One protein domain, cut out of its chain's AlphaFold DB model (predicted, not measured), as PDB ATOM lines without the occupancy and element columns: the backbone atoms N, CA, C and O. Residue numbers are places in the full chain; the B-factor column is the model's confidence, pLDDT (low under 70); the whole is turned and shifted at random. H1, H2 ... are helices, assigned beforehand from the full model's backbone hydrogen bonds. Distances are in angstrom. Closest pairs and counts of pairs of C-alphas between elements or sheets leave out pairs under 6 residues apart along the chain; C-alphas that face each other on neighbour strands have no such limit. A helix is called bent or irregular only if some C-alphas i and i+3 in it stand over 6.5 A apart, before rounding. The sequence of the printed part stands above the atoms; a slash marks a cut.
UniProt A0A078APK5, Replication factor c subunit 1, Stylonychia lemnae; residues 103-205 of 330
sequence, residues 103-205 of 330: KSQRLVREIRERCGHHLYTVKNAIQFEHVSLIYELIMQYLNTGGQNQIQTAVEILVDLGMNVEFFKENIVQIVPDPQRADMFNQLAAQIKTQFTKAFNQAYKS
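This is residues 103 to 205 of the 330 residues of the protein "Replication factor c subunit 1" of Stylonychia lemnae (UniProt A0A078APK5). The model is a thick slab of six helices in two layers: the helical hairpin of the long H2 and H3 lies over a second layer of H1, H4, H5 and H6. H4 packs on H2 near the middle of the domain, H1 crosses H2 near its first end, H6 crosses H3, and the short H5 lies on the way from H4 to H6. The printed part has 103 residues with six named helices, H1 to H6 in chain order, and no named strand; the class is all helix. The whole is compact, with a radius of gyration of the C-alphas of 13.1 A and spans of 35 by 33 by 19 A.

H1, residues 103 to 115, begins with C-alpha 103 at (-13.200, -27.817, -32.799) and is 18.3 A long from first to last C-alpha. H2, residues 123 to 144, is the longest at 31.0 A and begins at (-2.302, -23.926, -25.765). It has a kink of 33 degrees near residue 130 and is only just irregular: C-alphas 127 and 130 are 6.51 A apart. H3, residues 147 to 159, spans 18.6 A, H4, residues 164 to 174, 15.1 A, and H5, residues 178 to 186, 12.4 A. H6, residues 189 to 205, spans 24.7 A and ends with C-alpha 205 at (-20.531, -32.971, -0.628).

H2 and H4 are the hubs, touching three helices each. They touch each other through residues 127 to 135 of H2, opposite ways at a steep tilt of 57 degrees; their closest C-alphas, Val 131 and Ile 171, are 5.9 A apart. H1 touches H4, with C-alphas of Leu 107 and Asn 170 closest at 5.5 A, opposite ways at a steep tilt of 46 degrees. Residues 108 to 112 of H1 touch residues 123 to 127 of H2, closest at Val 108 and Gln 127, C-alphas 6.3 A apart; the lines are only just about perpendicular, at 73 degrees. H2 and H3 form a hairpin at a shallow tilt of 21 degrees, closest at Tyr 141 and Gln 149, C-alphas 5.3 A apart. H3 touches H6, with C-alphas of Val 154 and Phe 199 closest at 5.7 A, the same way at a steep tilt of 52 degrees. H4 and H5, also a hairpin, only just touch, with 3 pairs of C-alphas within 8 A, the closest those of Val 172 and Ala 181 at 5.6 A. H5 and H6 are apart. In H1, H3 and H6 every O i to N i+4 pair is within hydrogen-bond range, against 16 of 18 in H2, 5 of 7 in H4 and 2 of 5 in H5, where 5 of 6 O i to N i+3 pairs are.

The two C-alphas farthest apart, those of Val 122 and Gln 190, are 36.4 A apart. The printed part has no cut and no long link. The mean pLDDT of the printed part is 86.9, and residue 205 alone is under 70.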
ATOM      1  N   LYS A 103     -12.555 -27.132 -33.928       92.81
ATOM      2  CA  LYS A 103     -13.200 -27.817 -32.799       92.81
ATOM      3  C   LYS A 103     -12.178 -28.155 -31.711       92.81
ATOM      4  O   LYS A 103     -12.414 -27.803 -30.559       92.81
ATOM      5  N   SER A 104     -11.050 -28.776 -32.052       91.81
ATOM      6  CA  SER A 104     -10.008 -29.124 -31.075       91.81
ATOM      7  C   SER A 104      -9.436 -27.894 -30.369       91.81
ATOM      8  O   SER A 104      -9.294 -27.907 -29.150       91.81
ATOM      9  N   GLN A 105      -9.188 -26.797 -31.091       92.44
ATOM     10  CA  GLN A 105      -8.735 -25.532 -30.497       92.44
ATOM     11  C   GLN A 105      -9.740 -24.970 -29.482       92.44
ATOM     12  O   GLN A 105      -9.337 -24.501 -28.415       92.44
ATOM     13  N   ARG A 106     -11.046 -25.054 -29.777       92.75
ATOM     14  CA  ARG A 106     -12.109 -24.674 -28.836       92.75
ATOM     15  C   ARG A 106     -12.066 -25.527 -27.566       92.75
ATOM     16  O   ARG A 106     -12.071 -24.968 -26.476       92.75
ATOM     17  N   LEU A 107     -11.952 -26.849 -27.696       93.06
ATOM     18  CA  LEU A 107     -11.882 -27.755 -26.541       93.06
ATOM     19  C   LEU A 107     -10.626 -27.490 -25.682       93.06
ATOM     20  O   LEU A 107     -10.706 -27.442 -24.458       93.06
ATOM     21  N   VAL A 108      -9.468 -27.228 -26.305       92.56
ATOM     22  CA  VAL A 108      -8.234 -26.842 -25.587       92.56
ATOM     23  C   VAL A 108      -8.426 -25.535 -24.814       92.56
ATOM     24  O   VAL A 108      -7.962 -25.410 -23.679       92.56
ATOM     25  N   ARG A 109      -9.130 -24.560 -25.400       91.50
ATOM     26  CA  ARG A 109      -9.473 -23.309 -24.717       91.50
ATOM     27  C   ARG A 109     -10.367 -23.562 -23.503       91.50
ATOM     28  O   ARG A 109     -10.067 -23.040 -22.434       91.50
ATOM     29  N   GLU A 110     -11.397 -24.393 -23.635       91.50
ATOM     30  CA  GLU A 110     -12.277 -24.757 -22.519       91.50
ATOM     31  C   GLU A 110     -11.501 -25.464 -21.389       91.50
ATOM     32  O   GLU A 110     -11.727 -25.185 -20.209       91.50
ATOM     33  N   ILE A 111     -10.539 -26.335 -21.729       91.19
ATOM     34  CA  ILE A 111      -9.651 -26.982 -20.743       91.19
ATOM     35  C   ILE A 111      -8.825 -25.932 -20.008       91.19
ATOM     36  O   ILE A 111      -8.745 -25.974 -18.781       91.19
ATOM     37  N   ARG A 112      -8.238 -24.977 -20.734       90.94
ATOM     38  CA  ARG A 112      -7.448 -23.894 -20.141       90.94
ATOM     39  C   ARG A 112      -8.281 -23.028 -19.199       90.94
ATOM     40  O   ARG A 112      -7.792 -22.653 -18.143       90.94
ATOM     41  N   GLU A 113      -9.522 -22.716 -19.561       89.00
ATOM     42  CA  GLU A 113     -10.414 -21.893 -18.737       89.00
ATOM     43  C   GLU A 113     -10.797 -22.598 -17.428       89.00
ATOM     44  O   GLU A 113     -10.814 -21.962 -16.376       89.00
ATOM     45  N   ARG A 114     -11.043 -23.914 -17.458       87.56
ATOM     46  CA  ARG A 114     -11.386 -24.676 -16.244       87.56
ATOM     47  C   ARG A 114     -10.186 -25.057 -15.391       87.56
ATOM     48  O   ARG A 114     -10.230 -24.918 -14.175       87.56
ATOM     49  N   CYS A 115      -9.118 -25.525 -16.027       86.81
ATOM     50  CA  CYS A 115      -7.920 -25.997 -15.340       86.81
ATOM     51  C   CYS A 115      -6.915 -24.868 -15.082       86.81
ATOM     52  O   CYS A 115      -5.835 -25.136 -14.567       86.81
ATOM     53  N   GLY A 116      -7.231 -23.620 -15.444       81.06
ATOM     54  CA  GLY A 116      -6.287 -22.499 -15.442       81.06
ATOM     55  C   GLY A 116      -5.656 -22.192 -14.084       81.06
ATOM     56  O   GLY A 116      -4.573 -21.618 -14.042       81.06
ATOM     57  N   HIS A 117      -6.280 -22.623 -12.981       84.00
ATOM     58  CA  HIS A 117      -5.680 -22.530 -11.649       84.00
ATOM     59  C   HIS A 117      -4.458 -23.451 -11.476       84.00
ATOM     60  O   HIS A 117      -3.497 -23.072 -10.814       84.00
ATOM     61  N   HIS A 118      -4.474 -24.631 -12.103       82.25
ATOM     62  CA  HIS A 118      -3.408 -25.637 -12.017       82.25
ATOM     63  C   HIS A 118      -2.501 -25.653 -13.256       82.25
ATOM     64  O   HIS A 118      -1.332 -26.019 -13.171       82.25
ATOM     65  N   LEU A 119      -3.033 -25.267 -14.417       81.69
ATOM     66  CA  LEU A 119      -2.392 -25.366 -15.725       81.69
ATOM     67  C   LEU A 119      -2.208 -23.971 -16.336       81.69
ATOM     68  O   LEU A 119      -2.919 -23.577 -17.263       81.69
ATOM     69  N   TYR A 120      -1.228 -23.222 -15.828       82.94
ATOM     70  CA  TYR A 120      -0.795 -21.967 -16.443       82.94
ATOM     71  C   TYR A 120       0.257 -22.245 -17.525       82.94
ATOM     72  O   TYR A 120       1.456 -22.267 -17.262       82.94
ATOM     73  N   THR A 121      -0.199 -22.525 -18.748       85.56
ATOM     74  CA  THR A 121       0.688 -22.901 -19.860       85.56
ATOM     75  C   THR A 121       0.129 -22.505 -21.234       85.56
ATOM     76  O   THR A 121      -0.983 -21.974 -21.359       85.56
ATOM     77  N   VAL A 122       0.928 -22.743 -22.277       88.88
ATOM     78  CA  VAL A 122       0.621 -22.462 -23.685       88.88
ATOM     79  C   VAL A 122      -0.374 -23.492 -24.231       88.88
ATOM     80  O   VAL A 122      -0.303 -24.673 -23.896       88.88
ATOM     81  N   LYS A 123      -1.270 -23.070 -25.136       87.44
ATOM     82  CA  LYS A 123      -2.302 -23.926 -25.765       87.44
ATOM     83  C   LYS A 123      -1.727 -25.246 -26.311       87.44
ATOM     84  O   LYS A 123      -2.290 -26.308 -26.061       87.44
ATOM     85  N   ASN A 124      -0.579 -25.188 -26.988       88.56
ATOM     86  CA  ASN A 124       0.073 -26.368 -27.567       88.56
ATOM     87  C   ASN A 124       0.572 -27.349 -26.494       88.56
ATOM     88  O   ASN A 124       0.419 -28.557 -26.656       88.56
ATOM     89  N   ALA A 125       1.114 -26.847 -25.382       90.06
ATOM     90  CA  ALA A 125       1.544 -27.692 -24.269       90.06
ATOM     91  C   ALA A 125       0.344 -28.389 -23.607       90.06
ATOM     92  O   ALA A 125       0.405 -29.576 -23.296       90.06
ATOM     93  N   ILE A 126      -0.796 -27.693 -23.479       89.69
ATOM     94  CA  ILE A 126      -2.047 -28.315 -23.016       89.69
ATOM     95  C   ILE A 126      -2.434 -29.471 -23.936       89.69
ATOM     96  O   ILE A 126      -2.670 -30.577 -23.459       89.69
ATOM     97  N   GLN A 127      -2.456 -29.226 -25.247       89.06
ATOM     98  CA  GLN A 127      -2.913 -30.197 -26.236       89.06
ATOM     99  C   GLN A 127      -2.033 -31.451 -26.312       89.06
ATOM    100  O   GLN A 127      -2.564 -32.559 -26.352       89.06
ATOM    101  N   PHE A 128      -0.708 -31.293 -26.361       87.56
ATOM    102  CA  PHE A 128       0.194 -32.415 -26.643       87.56
ATOM    103  C   PHE A 128       0.733 -33.099 -25.381       87.56
ATOM    104  O   PHE A 128       0.924 -34.316 -25.391       87.56
ATOM    105  N   GLU A 129       0.927 -32.356 -24.291       89.75
ATOM    106  CA  GLU A 129       1.547 -32.866 -23.065       89.75
ATOM    107  C   GLU A 129       0.504 -33.115 -21.971       89.75
ATOM    108  O   GLU A 129       0.266 -34.261 -21.582       89.75
ATOM    109  N   HIS A 130      -0.183 -32.068 -21.507       89.62
ATOM    110  CA  HIS A 130      -1.042 -32.173 -20.323       89.62
ATOM    111  C   HIS A 130      -2.277 -33.050 -20.540       89.62
ATOM    112  O   HIS A 130      -2.601 -33.853 -19.669       89.62
ATOM    113  N   VAL A 131      -2.952 -32.938 -21.688       90.69
ATOM    114  CA  VAL A 131      -4.110 -33.791 -22.019       90.69
ATOM    115  C   VAL A 131      -3.722 -35.269 -21.967       90.69
ATOM    116  O   VAL A 131      -4.429 -36.066 -21.349       90.69
ATOM    117  N   SER A 132      -2.576 -35.625 -22.555       90.44
ATOM    118  CA  SER A 132      -2.064 -36.997 -22.569       90.44
ATOM    119  C   SER A 132      -1.751 -37.502 -21.155       90.44
ATOM    120  O   SER A 132      -2.158 -38.608 -20.801       90.44
ATOM    121  N   LEU A 133      -1.093 -36.681 -20.329       90.38
ATOM    122  CA  LEU A 133      -0.731 -37.029 -18.950       90.38
ATOM    123  C   LEU A 133      -1.958 -37.196 -18.044       90.38
ATOM    124  O   LEU A 133      -2.059 -38.178 -17.311       90.38
ATOM    125  N   ILE A 134      -2.910 -36.262 -18.114       90.38
ATOM    126  CA  ILE A 134      -4.162 -36.310 -17.344       90.38
ATOM    127  C   ILE A 134      -4.967 -37.553 -17.726       90.38
ATOM    128  O   ILE A 134      -5.484 -38.254 -16.854       90.38
ATOM    129  N   TYR A 135      -5.063 -37.836 -19.028       91.62
ATOM    130  CA  TYR A 135      -5.744 -39.022 -19.525       91.62
ATOM    131  C   TYR A 135      -5.104 -40.303 -18.983       91.62
ATOM    132  O   TYR A 135      -5.804 -41.152 -18.434       91.62
ATOM    133  N   GLU A 136      -3.782 -40.432 -19.099       89.94
ATOM    134  CA  GLU A 136      -3.061 -41.624 -18.661       89.94
ATOM    135  C   GLU A 136      -3.194 -41.850 -17.154       89.94
ATOM    136  O   GLU A 136      -3.523 -42.956 -16.723       89.94
ATOM    137  N   LEU A 137      -3.029 -40.796 -16.359       90.75
ATOM    138  CA  LEU A 137      -3.137 -40.863 -14.909       90.75
ATOM    139  C   LEU A 137      -4.533 -41.336 -14.471       90.75
ATOM    140  O   LEU A 137      -4.649 -42.261 -13.668       90.75
ATOM    141  N   ILE A 138      -5.602 -40.789 -15.055       90.44
ATOM    142  CA  ILE A 138      -6.975 -41.230 -14.759       90.44
ATOM    143  C   ILE A 138      -7.202 -42.673 -15.227       90.44
ATOM    144  O   ILE A 138      -7.790 -43.480 -14.501       90.44
ATOM    145  N   MET A 139      -6.714 -43.035 -16.415       89.88
ATOM    146  CA  MET A 139      -6.878 -44.383 -16.959       89.88
ATOM    147  C   MET A 139      -6.141 -45.453 -16.147       89.88
ATOM    148  O   MET A 139      -6.681 -46.546 -15.976       89.88
ATOM    149  N   GLN A 140      -4.960 -45.159 -15.597       89.88
ATOM    150  CA  GLN A 140      -4.232 -46.079 -14.716       89.88
ATOM    151  C   GLN A 140      -5.060 -46.439 -13.467       89.88
ATOM    152  O   GLN A 140      -5.198 -47.619 -13.119       89.88
ATOM    153  N   TYR A 141      -5.697 -45.448 -12.837       89.31
ATOM    154  CA  TYR A 141      -6.576 -45.677 -11.688       89.31
ATOM    155  C   TYR A 141      -7.859 -46.431 -12.060       89.31
ATOM    156  O   TYR A 141      -8.276 -47.340 -11.336       89.31
ATOM    157  N   LEU A 142      -8.467 -46.109 -13.207       87.69
ATOM    158  CA  LEU A 142      -9.688 -46.773 -13.677       87.69
ATOM    159  C   LEU A 142      -9.456 -48.234 -14.090       87.69
ATOM    160  O   LEU A 142     -10.298 -49.081 -13.792       87.69
ATOM    161  N   ASN A 143      -8.318 -48.551 -14.713       87.00
ATOM    162  CA  ASN A 143      -7.969 -49.919 -15.117       87.00
ATOM    163  C   ASN A 143      -7.715 -50.849 -13.923       87.00
ATOM    164  O   ASN A 143      -7.972 -52.047 -14.009       87.00
ATOM    165  N   THR A 144      -7.259 -50.305 -12.792       85.19
ATOM    166  CA  THR A 144      -7.022 -51.085 -11.567       85.19
ATOM    167  C   THR A 144      -8.338 -51.545 -10.908       85.19
ATOM    168  O   THR A 144      -8.355 -52.527 -10.170       85.19
ATOM    169  N   GLY A 145      -9.464 -50.868 -11.174       75.56
ATOM    170  CA  GLY A 145     -10.821 -51.346 -10.859       75.56
ATOM    171  C   GLY A 145     -11.233 -51.378  -9.377       75.56
ATOM    172  O   GLY A 145     -12.360 -51.764  -9.067       75.56
ATOM    173  N   GLY A 146     -10.365 -50.974  -8.444       84.94
ATOM    174  CA  GLY A 146     -10.691 -50.896  -7.016       84.94
ATOM    175  C   GLY A 146     -11.527 -49.659  -6.665       84.94
ATOM    176  O   GLY A 146     -11.249 -48.569  -7.159       84.94
ATOM    177  N   GLN A 147     -12.503 -49.785  -5.756       84.00
ATOM    178  CA  GLN A 147     -13.357 -48.657  -5.332       84.00
ATOM    179  C   GLN A 147     -12.547 -47.450  -4.825       84.00
ATOM    180  O   GLN A 147     -12.832 -46.320  -5.215       84.00
ATOM    181  N   ASN A 148     -11.490 -47.692  -4.044       86.81
ATOM    182  CA  ASN A 148     -10.595 -46.640  -3.547       86.81
ATOM    183  C   ASN A 148      -9.851 -45.918  -4.687       86.81
ATOM    184  O   ASN A 148      -9.644 -44.708  -4.629       86.81
ATOM    185  N   GLN A 149      -9.487 -46.644  -5.749       89.12
ATOM    186  CA  GLN A 149      -8.782 -46.079  -6.905       89.12
ATOM    187  C   GLN A 149      -9.717 -45.230  -7.767       89.12
ATOM    188  O   GLN A 149      -9.345 -44.150  -8.213       89.12
ATOM    189  N   ILE A 150     -10.970 -45.669  -7.932       89.12
ATOM    190  CA  ILE A 150     -12.007 -44.873  -8.605       89.12
ATOM    191  C   ILE A 150     -12.245 -43.564  -7.843       89.12
ATOM    192  O   ILE A 150     -12.417 -42.516  -8.462       89.12
ATOM    193  N   GLN A 151     -12.233 -43.606  -6.510       89.69
ATOM    194  CA  GLN A 151     -12.396 -42.415  -5.683       89.69
ATOM    195  C   GLN A 151     -11.202 -41.457  -5.811       89.69
ATOM    196  O   GLN A 151     -11.411 -40.266  -6.012       89.69
ATOM    197  N   THR A 152      -9.979 -41.991  -5.837       90.19
ATOM    198  CA  THR A 152      -8.751 -41.213  -6.083       90.19
ATOM    199  C   THR A 152      -8.785 -40.531  -7.461       90.19
ATOM    200  O   THR A 152      -8.497 -39.344  -7.581       90.19
ATOM    201  N   ALA A 153      -9.235 -41.234  -8.508       90.62
ATOM    202  CA  ALA A 153      -9.402 -40.650  -9.843       90.62
ATOM    203  C   ALA A 153     -10.432 -39.503  -9.871       90.62
ATOM    204  O   ALA A 153     -10.268 -38.528 -10.604       90.62
ATOM    205  N   VAL A 154     -11.501 -39.616  -9.077       90.94
ATOM    206  CA  VAL A 154     -12.515 -38.562  -8.930       90.94
ATOM    207  C   VAL A 154     -11.963 -37.358  -8.172       90.94
ATOM    208  O   VAL A 154     -12.244 -36.232  -8.570       90.94
ATOM    209  N   GLU A 155     -11.178 -37.572  -7.118       90.31
ATOM    210  CA  GLU A 155     -10.532 -36.490  -6.363       90.31
ATOM    211  C   GLU A 155      -9.603 -35.669  -7.258       90.31
ATOM    212  O   GLU A 155      -9.698 -34.446  -7.263       90.31
ATOM    213  N   ILE A 156      -8.804 -36.331  -8.100       90.00
ATOM    214  CA  ILE A 156      -7.920 -35.662  -9.066       90.00
ATOM    215  C   ILE A 156      -8.719 -34.838 -10.084       90.00
ATOM    216  O   ILE A 156      -8.334 -33.723 -10.424       90.00
ATOM    217  N   LEU A 157      -9.855 -35.353 -10.562       89.81
ATOM    218  CA  LEU A 157     -10.722 -34.590 -11.463       89.81
ATOM    219  C   LEU A 157     -11.327 -33.353 -10.799       89.81
ATOM    220  O   LEU A 157     -11.418 -32.308 -11.441       89.81
ATOM    221  N   VAL A 158     -11.753 -33.479  -9.541       88.88
ATOM    222  CA  VAL A 158     -12.312 -32.364  -8.769       88.88
ATOM    223  C   VAL A 158     -11.242 -31.312  -8.488       88.88
ATOM    224  O   VAL A 158     -11.535 -30.130  -8.648       88.88
ATOM    225  N   ASP A 159     -10.024 -31.730  -8.134       88.81
ATOM    226  CA  ASP A 159      -8.881 -30.833  -7.926       88.81
ATOM    227  C   ASP A 159      -8.577 -30.039  -9.202       88.81
ATOM    228  O   ASP A 159      -8.560 -28.816  -9.191       88.81
ATOM    229  N   LEU A 160      -8.530 -30.710 -10.358       88.12
ATOM    230  CA  LEU A 160      -8.352 -30.059 -11.661       88.12
ATOM    231  C   LEU A 160      -9.562 -29.219 -12.131       88.12
ATOM    232  O   LEU A 160      -9.525 -28.656 -13.225       88.12
ATOM    233  N   GLY A 161     -10.651 -29.138 -11.358       85.12
ATOM    234  CA  GLY A 161     -11.846 -28.360 -11.707       85.12
ATOM    235  C   GLY A 161     -12.673 -28.956 -12.856       85.12
ATOM    236  O   GLY A 161     -13.442 -28.251 -13.521       85.12
ATOM    237  N   MET A 162     -12.526 -30.255 -13.124       88.19
ATOM    238  CA  MET A 162     -13.174 -30.943 -14.238       88.19
ATOM    239  C   MET A 162     -14.371 -31.787 -13.799       88.19
ATOM    240  O   MET A 162     -14.370 -32.465 -12.774       88.19
ATOM    241  N   ASN A 163     -15.394 -31.815 -14.657       87.50
ATOM    242  CA  ASN A 163     -16.507 -32.751 -14.526       87.50
ATOM    243  C   ASN A 163     -16.209 -34.046 -15.284       87.50
ATOM    244  O   ASN A 163     -15.482 -34.037 -16.274       87.50
ATOM    245  N   VAL A 164     -16.866 -35.146 -14.906       86.81
ATOM    246  CA  VAL A 164     -16.775 -36.415 -15.657       86.81
ATOM    247  C   VAL A 164     -17.201 -36.248 -17.119       86.81
ATOM    248  O   VAL A 164     -16.584 -36.840 -17.999       86.81
ATOM    249  N   GLU A 165     -18.231 -35.442 -17.388       86.81
ATOM    250  CA  GLU A 165     -18.662 -35.176 -18.766       86.81
ATOM    251  C   GLU A 165     -17.623 -34.356 -19.526       86.81
ATOM    252  O   GLU A 165     -17.206 -34.726 -20.616       86.81
ATOM    253  N   PHE A 166     -17.098 -33.318 -18.874       89.06
ATOM    254  CA  PHE A 166     -16.046 -32.482 -19.432       89.06
ATOM    255  C   PHE A 166     -14.796 -33.297 -19.791       89.06
ATOM    256  O   PHE A 166     -14.234 -33.113 -20.866       89.06
ATOM    257  N   PHE A 167     -14.392 -34.237 -18.930       89.31
ATOM    258  CA  PHE A 167     -13.287 -35.158 -19.191       89.31
ATOM    259  C   PHE A 167     -13.535 -36.014 -20.444       89.31
ATOM    260  O   PHE A 167     -12.654 -36.135 -21.292       89.31
ATOM    261  N   LYS A 168     -14.739 -36.573 -20.611       87.69
ATOM    262  CA  LYS A 168     -15.079 -37.376 -21.798       87.69
ATOM    263  C   LYS A 168     -15.119 -36.549 -23.079       87.69
ATOM    264  O   LYS A 168     -14.639 -36.998 -24.113       87.69
ATOM    265  N   GLU A 169     -15.715 -35.366 -23.024       87.31
ATOM    266  CA  GLU A 169     -15.911 -34.534 -24.208       87.31
ATOM    267  C   GLU A 169     -14.624 -33.836 -24.649       87.31
ATOM    268  O   GLU A 169     -14.367 -33.747 -25.846       87.31
ATOM    269  N   ASN A 170     -13.803 -33.373 -23.705       89.69
ATOM    270  CA  ASN A 170     -12.621 -32.569 -24.005       89.69
ATOM    271  C   ASN A 170     -11.333 -33.391 -23.979       89.69
ATOM    272  O   ASN A 170     -10.579 -33.365 -24.943       89.69
ATOM    273  N   ILE A 171     -11.075 -34.152 -22.912       89.12
ATOM    274  CA  ILE A 171      -9.809 -34.889 -22.787       89.12
ATOM    275  C   ILE A 171      -9.798 -36.075 -23.752       89.12
ATOM    276  O   ILE A 171      -8.924 -36.139 -24.608       89.12
ATOM    277  N   VAL A 172     -10.796 -36.965 -23.697       88.44
ATOM    278  CA  VAL A 172     -10.806 -38.190 -24.529       88.44
ATOM    279  C   VAL A 172     -10.833 -37.880 -26.032       88.44
ATOM    280  O   VAL A 172     -10.218 -38.610 -26.802       88.44
ATOM    281  N   GLN A 173     -11.496 -36.798 -26.463       85.94
ATOM    282  CA  GLN A 173     -11.552 -36.418 -27.885       85.94
ATOM    283  C   GLN A 173     -10.258 -35.776 -28.407       85.94
ATOM    284  O   GLN A 173      -9.999 -35.862 -29.605       85.94
ATOM    285  N   ILE A 174      -9.473 -35.110 -27.552       88.31
ATOM    286  CA  ILE A 174      -8.233 -34.425 -27.960       88.31
ATOM    287  C   ILE A 174      -7.020 -35.363 -27.927       88.31
ATOM    288  O   ILE A 174      -6.012 -35.055 -28.563       88.31
ATOM    289  N   VAL A 175      -7.098 -36.497 -27.215       86.69
ATOM    290  CA  VAL A 175      -5.996 -37.469 -27.118       86.69
ATOM    291  C   VAL A 175      -5.431 -37.771 -28.520       86.69
ATOM    292  O   VAL A 175      -6.173 -38.250 -29.379       86.69
ATOM    293  N   PRO A 176      -4.126 -37.522 -28.766       78.88
ATOM    294  CA  PRO A 176      -3.545 -37.633 -30.107       78.88
ATOM    295  C   PRO A 176      -3.568 -39.044 -30.700       78.88
ATOM    296  O   PRO A 176      -3.478 -39.206 -31.913       78.88
ATOM    297  N   ASP A 177      -3.632 -40.067 -29.847       82.12
ATOM    298  CA  ASP A 177      -3.554 -41.468 -30.242       82.12
ATOM    299  C   ASP A 177      -4.941 -42.135 -30.193       82.12
ATOM    300  O   ASP A 177      -5.482 -42.343 -29.098       82.12
ATOM    301  N   PRO A 178      -5.507 -42.518 -31.355       78.81
ATOM    302  CA  PRO A 178      -6.824 -43.142 -31.435       78.81
ATOM    303  C   PRO A 178      -6.932 -44.435 -30.621       78.81
ATOM    304  O   PRO A 178      -7.950 -44.672 -29.976       78.81
ATOM    305  N   GLN A 179      -5.867 -45.246 -30.590       81.69
ATOM    306  CA  GLN A 179      -5.876 -46.508 -29.845       81.69
ATOM    307  C   GLN A 179      -5.970 -46.256 -28.343       81.69
ATOM    308  O   GLN A 179      -6.667 -46.980 -27.629       81.69
ATOM    309  N   ARG A 180      -5.297 -45.203 -27.863       77.56
ATOM    310  CA  ARG A 180      -5.397 -44.779 -26.468       77.56
ATOM    311  C   ARG A 180      -6.776 -44.227 -26.159       77.56
ATOM    312  O   ARG A 180      -7.335 -44.654 -25.161       77.56
ATOM    313  N   ALA A 181      -7.353 -43.370 -27.000       76.94
ATOM    314  CA  ALA A 181      -8.704 -42.843 -26.781       76.94
ATOM    315  C   ALA A 181      -9.753 -43.967 -26.612       76.94
ATOM    316  O   ALA A 181     -10.611 -43.902 -25.722       76.94
ATOM    317  N   ASP A 182      -9.624 -45.048 -27.387       81.50
ATOM    318  CA  ASP A 182     -10.512 -46.212 -27.331       81.50
ATOM    319  C   ASP A 182     -10.414 -47.027 -26.034       81.50
ATOM    320  O   ASP A 182     -11.379 -47.705 -25.668       81.50
ATOM    321  N   MET A 183      -9.318 -46.926 -25.276       82.06
ATOM    322  CA  MET A 183      -9.166 -47.624 -23.991       82.06
ATOM    323  C   MET A 183     -10.251 -47.218 -22.989       82.06
ATOM    324  O   MET A 183     -10.764 -48.049 -22.235       82.06
ATOM    325  N   PHE A 184     -10.671 -45.950 -23.014       83.19
ATOM    326  CA  PHE A 184     -11.790 -45.493 -22.191       83.19
ATOM    327  C   PHE A 184     -13.106 -46.149 -22.627       83.19
ATOM    328  O   PHE A 184     -13.933 -46.526 -21.794       83.19
ATOM    329  N   ASN A 185     -13.306 -46.343 -23.933       82.69
ATOM    330  CA  ASN A 185     -14.492 -47.008 -24.469       82.69
ATOM    331  C   ASN A 185     -14.515 -48.507 -24.141       82.69
ATOM    332  O   ASN A 185     -15.584 -49.019 -23.805       82.69
ATOM    333  N   GLN A 186     -13.359 -49.167 -24.115       86.06
ATOM    334  CA  GLN A 186     -13.210 -50.588 -23.778       86.06
ATOM    335  C   GLN A 186     -13.396 -50.905 -22.284       86.06
ATOM    336  O   GLN A 186     -13.640 -52.056 -21.922       86.06
ATOM    337  N   LEU A 187     -13.327 -49.899 -21.405       85.38
ATOM    338  CA  LEU A 187     -13.503 -50.075 -19.963       85.38
ATOM    339  C   LEU A 187     -14.872 -50.701 -19.621       85.38
ATOM    340  O   LEU A 187     -15.904 -50.347 -20.206       85.38
ATOM    341  N   ALA A 188     -14.907 -51.576 -18.611       85.75
ATOM    342  CA  ALA A 188     -16.137 -52.234 -18.179       85.75
ATOM    343  C   ALA A 188     -17.229 -51.218 -17.797       85.75
ATOM    344  O   ALA A 188     -16.993 -50.261 -17.050       85.75
ATOM    345  N   ALA A 189     -18.465 -51.461 -18.249       86.31
ATOM    346  CA  ALA A 189     -19.603 -50.577 -17.981       86.31
ATOM    347  C   ALA A 189     -19.832 -50.347 -16.475       86.31
ATOM    348  O   ALA A 189     -20.197 -49.248 -16.058       86.31
ATOM    349  N   GLN A 190     -19.545 -51.354 -15.642       88.12
ATOM    350  CA  GLN A 190     -19.620 -51.241 -14.184       88.12
ATOM    351  C   GLN A 190     -18.698 -50.137 -13.649       88.12
ATOM    352  O   GLN A 190     -19.161 -49.293 -12.884       88.12
ATOM    353  N   ILE A 191     -17.445 -50.077 -14.107       87.56
ATOM    354  CA  ILE A 191     -16.468 -49.077 -13.655       87.56
ATOM    355  C   ILE A 191     -16.912 -47.676 -14.088       87.56
ATOM    356  O   ILE A 191     -16.954 -46.764 -13.265       87.56
ATOM    357  N   LYS A 192     -17.382 -47.512 -15.334       86.81
ATOM    358  CA  LYS A 192     -17.923 -46.229 -15.826       86.81
ATOM    359  C   LYS A 192     -19.110 -45.738 -14.995       86.81
ATOM    360  O   LYS A 192     -19.219 -44.550 -14.697       86.81
ATOM    361  N   THR A 193     -20.010 -46.643 -14.603       87.44
ATOM    362  CA  THR A 193     -21.167 -46.274 -13.769       87.44
ATOM    363  C   THR A 193     -20.756 -45.899 -12.347       87.44
ATOM    364  O   THR A 193     -21.320 -44.960 -11.784       87.44
ATOM    365  N   GLN A 194     -19.775 -46.598 -11.766       88.75
ATOM    366  CA  GLN A 194     -19.239 -46.281 -10.441       88.75
ATOM    367  C   GLN A 194     -18.511 -44.938 -10.447       88.75
ATOM    368  O   GLN A 194     -18.754 -44.128  -9.562       88.75
ATOM    369  N   PHE A 195     -17.720 -44.665 -11.483       87.31
ATOM    370  CA  PHE A 195     -17.020 -43.398 -11.675       87.31
ATOM    371  C   PHE A 195     -17.974 -42.196 -11.694       87.31
ATOM    372  O   PHE A 195     -17.826 -41.267 -10.903       87.31
ATOM    373  N   THR A 196     -19.040 -42.255 -12.501       88.31
ATOM    374  CA  THR A 196     -20.060 -41.190 -12.536       88.31
ATOM    375  C   THR A 196     -20.794 -41.043 -11.195       88.31
ATOM    376  O   THR A 196     -21.105 -39.928 -10.771       88.31
ATOM    377  N   LYS A 197     -21.090 -42.148 -10.494       88.94
ATOM    378  CA  LYS A 197     -21.750 -42.109  -9.175       88.94
ATOM    379  C   LYS A 197     -20.854 -41.488  -8.103       88.94
ATOM    380  O   LYS A 197     -21.335 -40.645  -7.349       88.94
ATOM    381  N   ALA A 198     -19.583 -41.882  -8.063       86.62
ATOM    382  CA  ALA A 198     -18.590 -41.368  -7.128       86.62
ATOM    383  C   ALA A 198     -18.378 -39.861  -7.321       86.62
ATOM    384  O   ALA A 198     -18.446 -39.110  -6.350       86.62
ATOM    385  N   PHE A 199     -18.265 -39.396  -8.572       87.81
ATOM    386  CA  PHE A 199     -18.190 -37.966  -8.875       87.81
ATOM    387  C   PHE A 199     -19.415 -37.196  -8.372       87.81
ATOM    388  O   PHE A 199     -19.283 -36.206  -7.660       87.81
ATOM    389  N   ASN A 200     -20.625 -37.681  -8.663       87.50
ATOM    390  CA  ASN A 200     -21.851 -37.028  -8.200       87.50
ATOM    391  C   ASN A 200     -21.959 -36.975  -6.668       87.50
ATOM    392  O   ASN A 200     -22.550 -36.042  -6.123       87.50
ATOM    393  N   GLN A 201     -21.419 -37.971  -5.963       86.06
ATOM    394  CA  GLN A 201     -21.372 -37.977  -4.505       86.06
ATOM    395  C   GLN A 201     -20.375 -36.940  -3.972       86.06
ATOM    396  O   GLN A 201     -20.753 -36.154  -3.103       86.06
ATOM    397  N   ALA A 202     -19.163 -36.888  -4.535       80.44
ATOM    398  CA  ALA A 202     -18.129 -35.912  -4.185       80.44
ATOM    399  C   ALA A 202     -18.581 -34.464  -4.465       80.44
ATOM    400  O   ALA A 202     -18.455 -33.575  -3.618       80.44
ATOM    401  N   TYR A 203     -19.228 -34.245  -5.610       76.19
ATOM    402  CA  TYR A 203     -19.765 -32.945  -6.005       76.19
ATOM    403  C   TYR A 203     -20.897 -32.476  -5.072       76.19
ATOM    404  O   TYR A 203     -20.917 -31.329  -4.623       76.19
ATOM    405  N   LYS A 204     -21.808 -33.379  -4.676       71.88
ATOM    406  CA  LYS A 204     -22.862 -33.075  -3.687       71.88
ATOM    407  C   LYS A 204     -22.305 -32.739  -2.303       71.88
ATOM    408  O   LYS A 204     -22.899 -31.917  -1.609       71.88
ATOM    409  N   SER A 205     -21.201 -33.357  -1.878       60.94
ATOM    410  CA  SER A 205     -20.531 -32.971  -0.628       60.94
ATOM    411  C   SER A 205     -19.860 -31.603  -0.716       60.94
ATOM    412  O   SER A 205     -19.888 -30.879   0.277       60.94
TER     413      SER A 205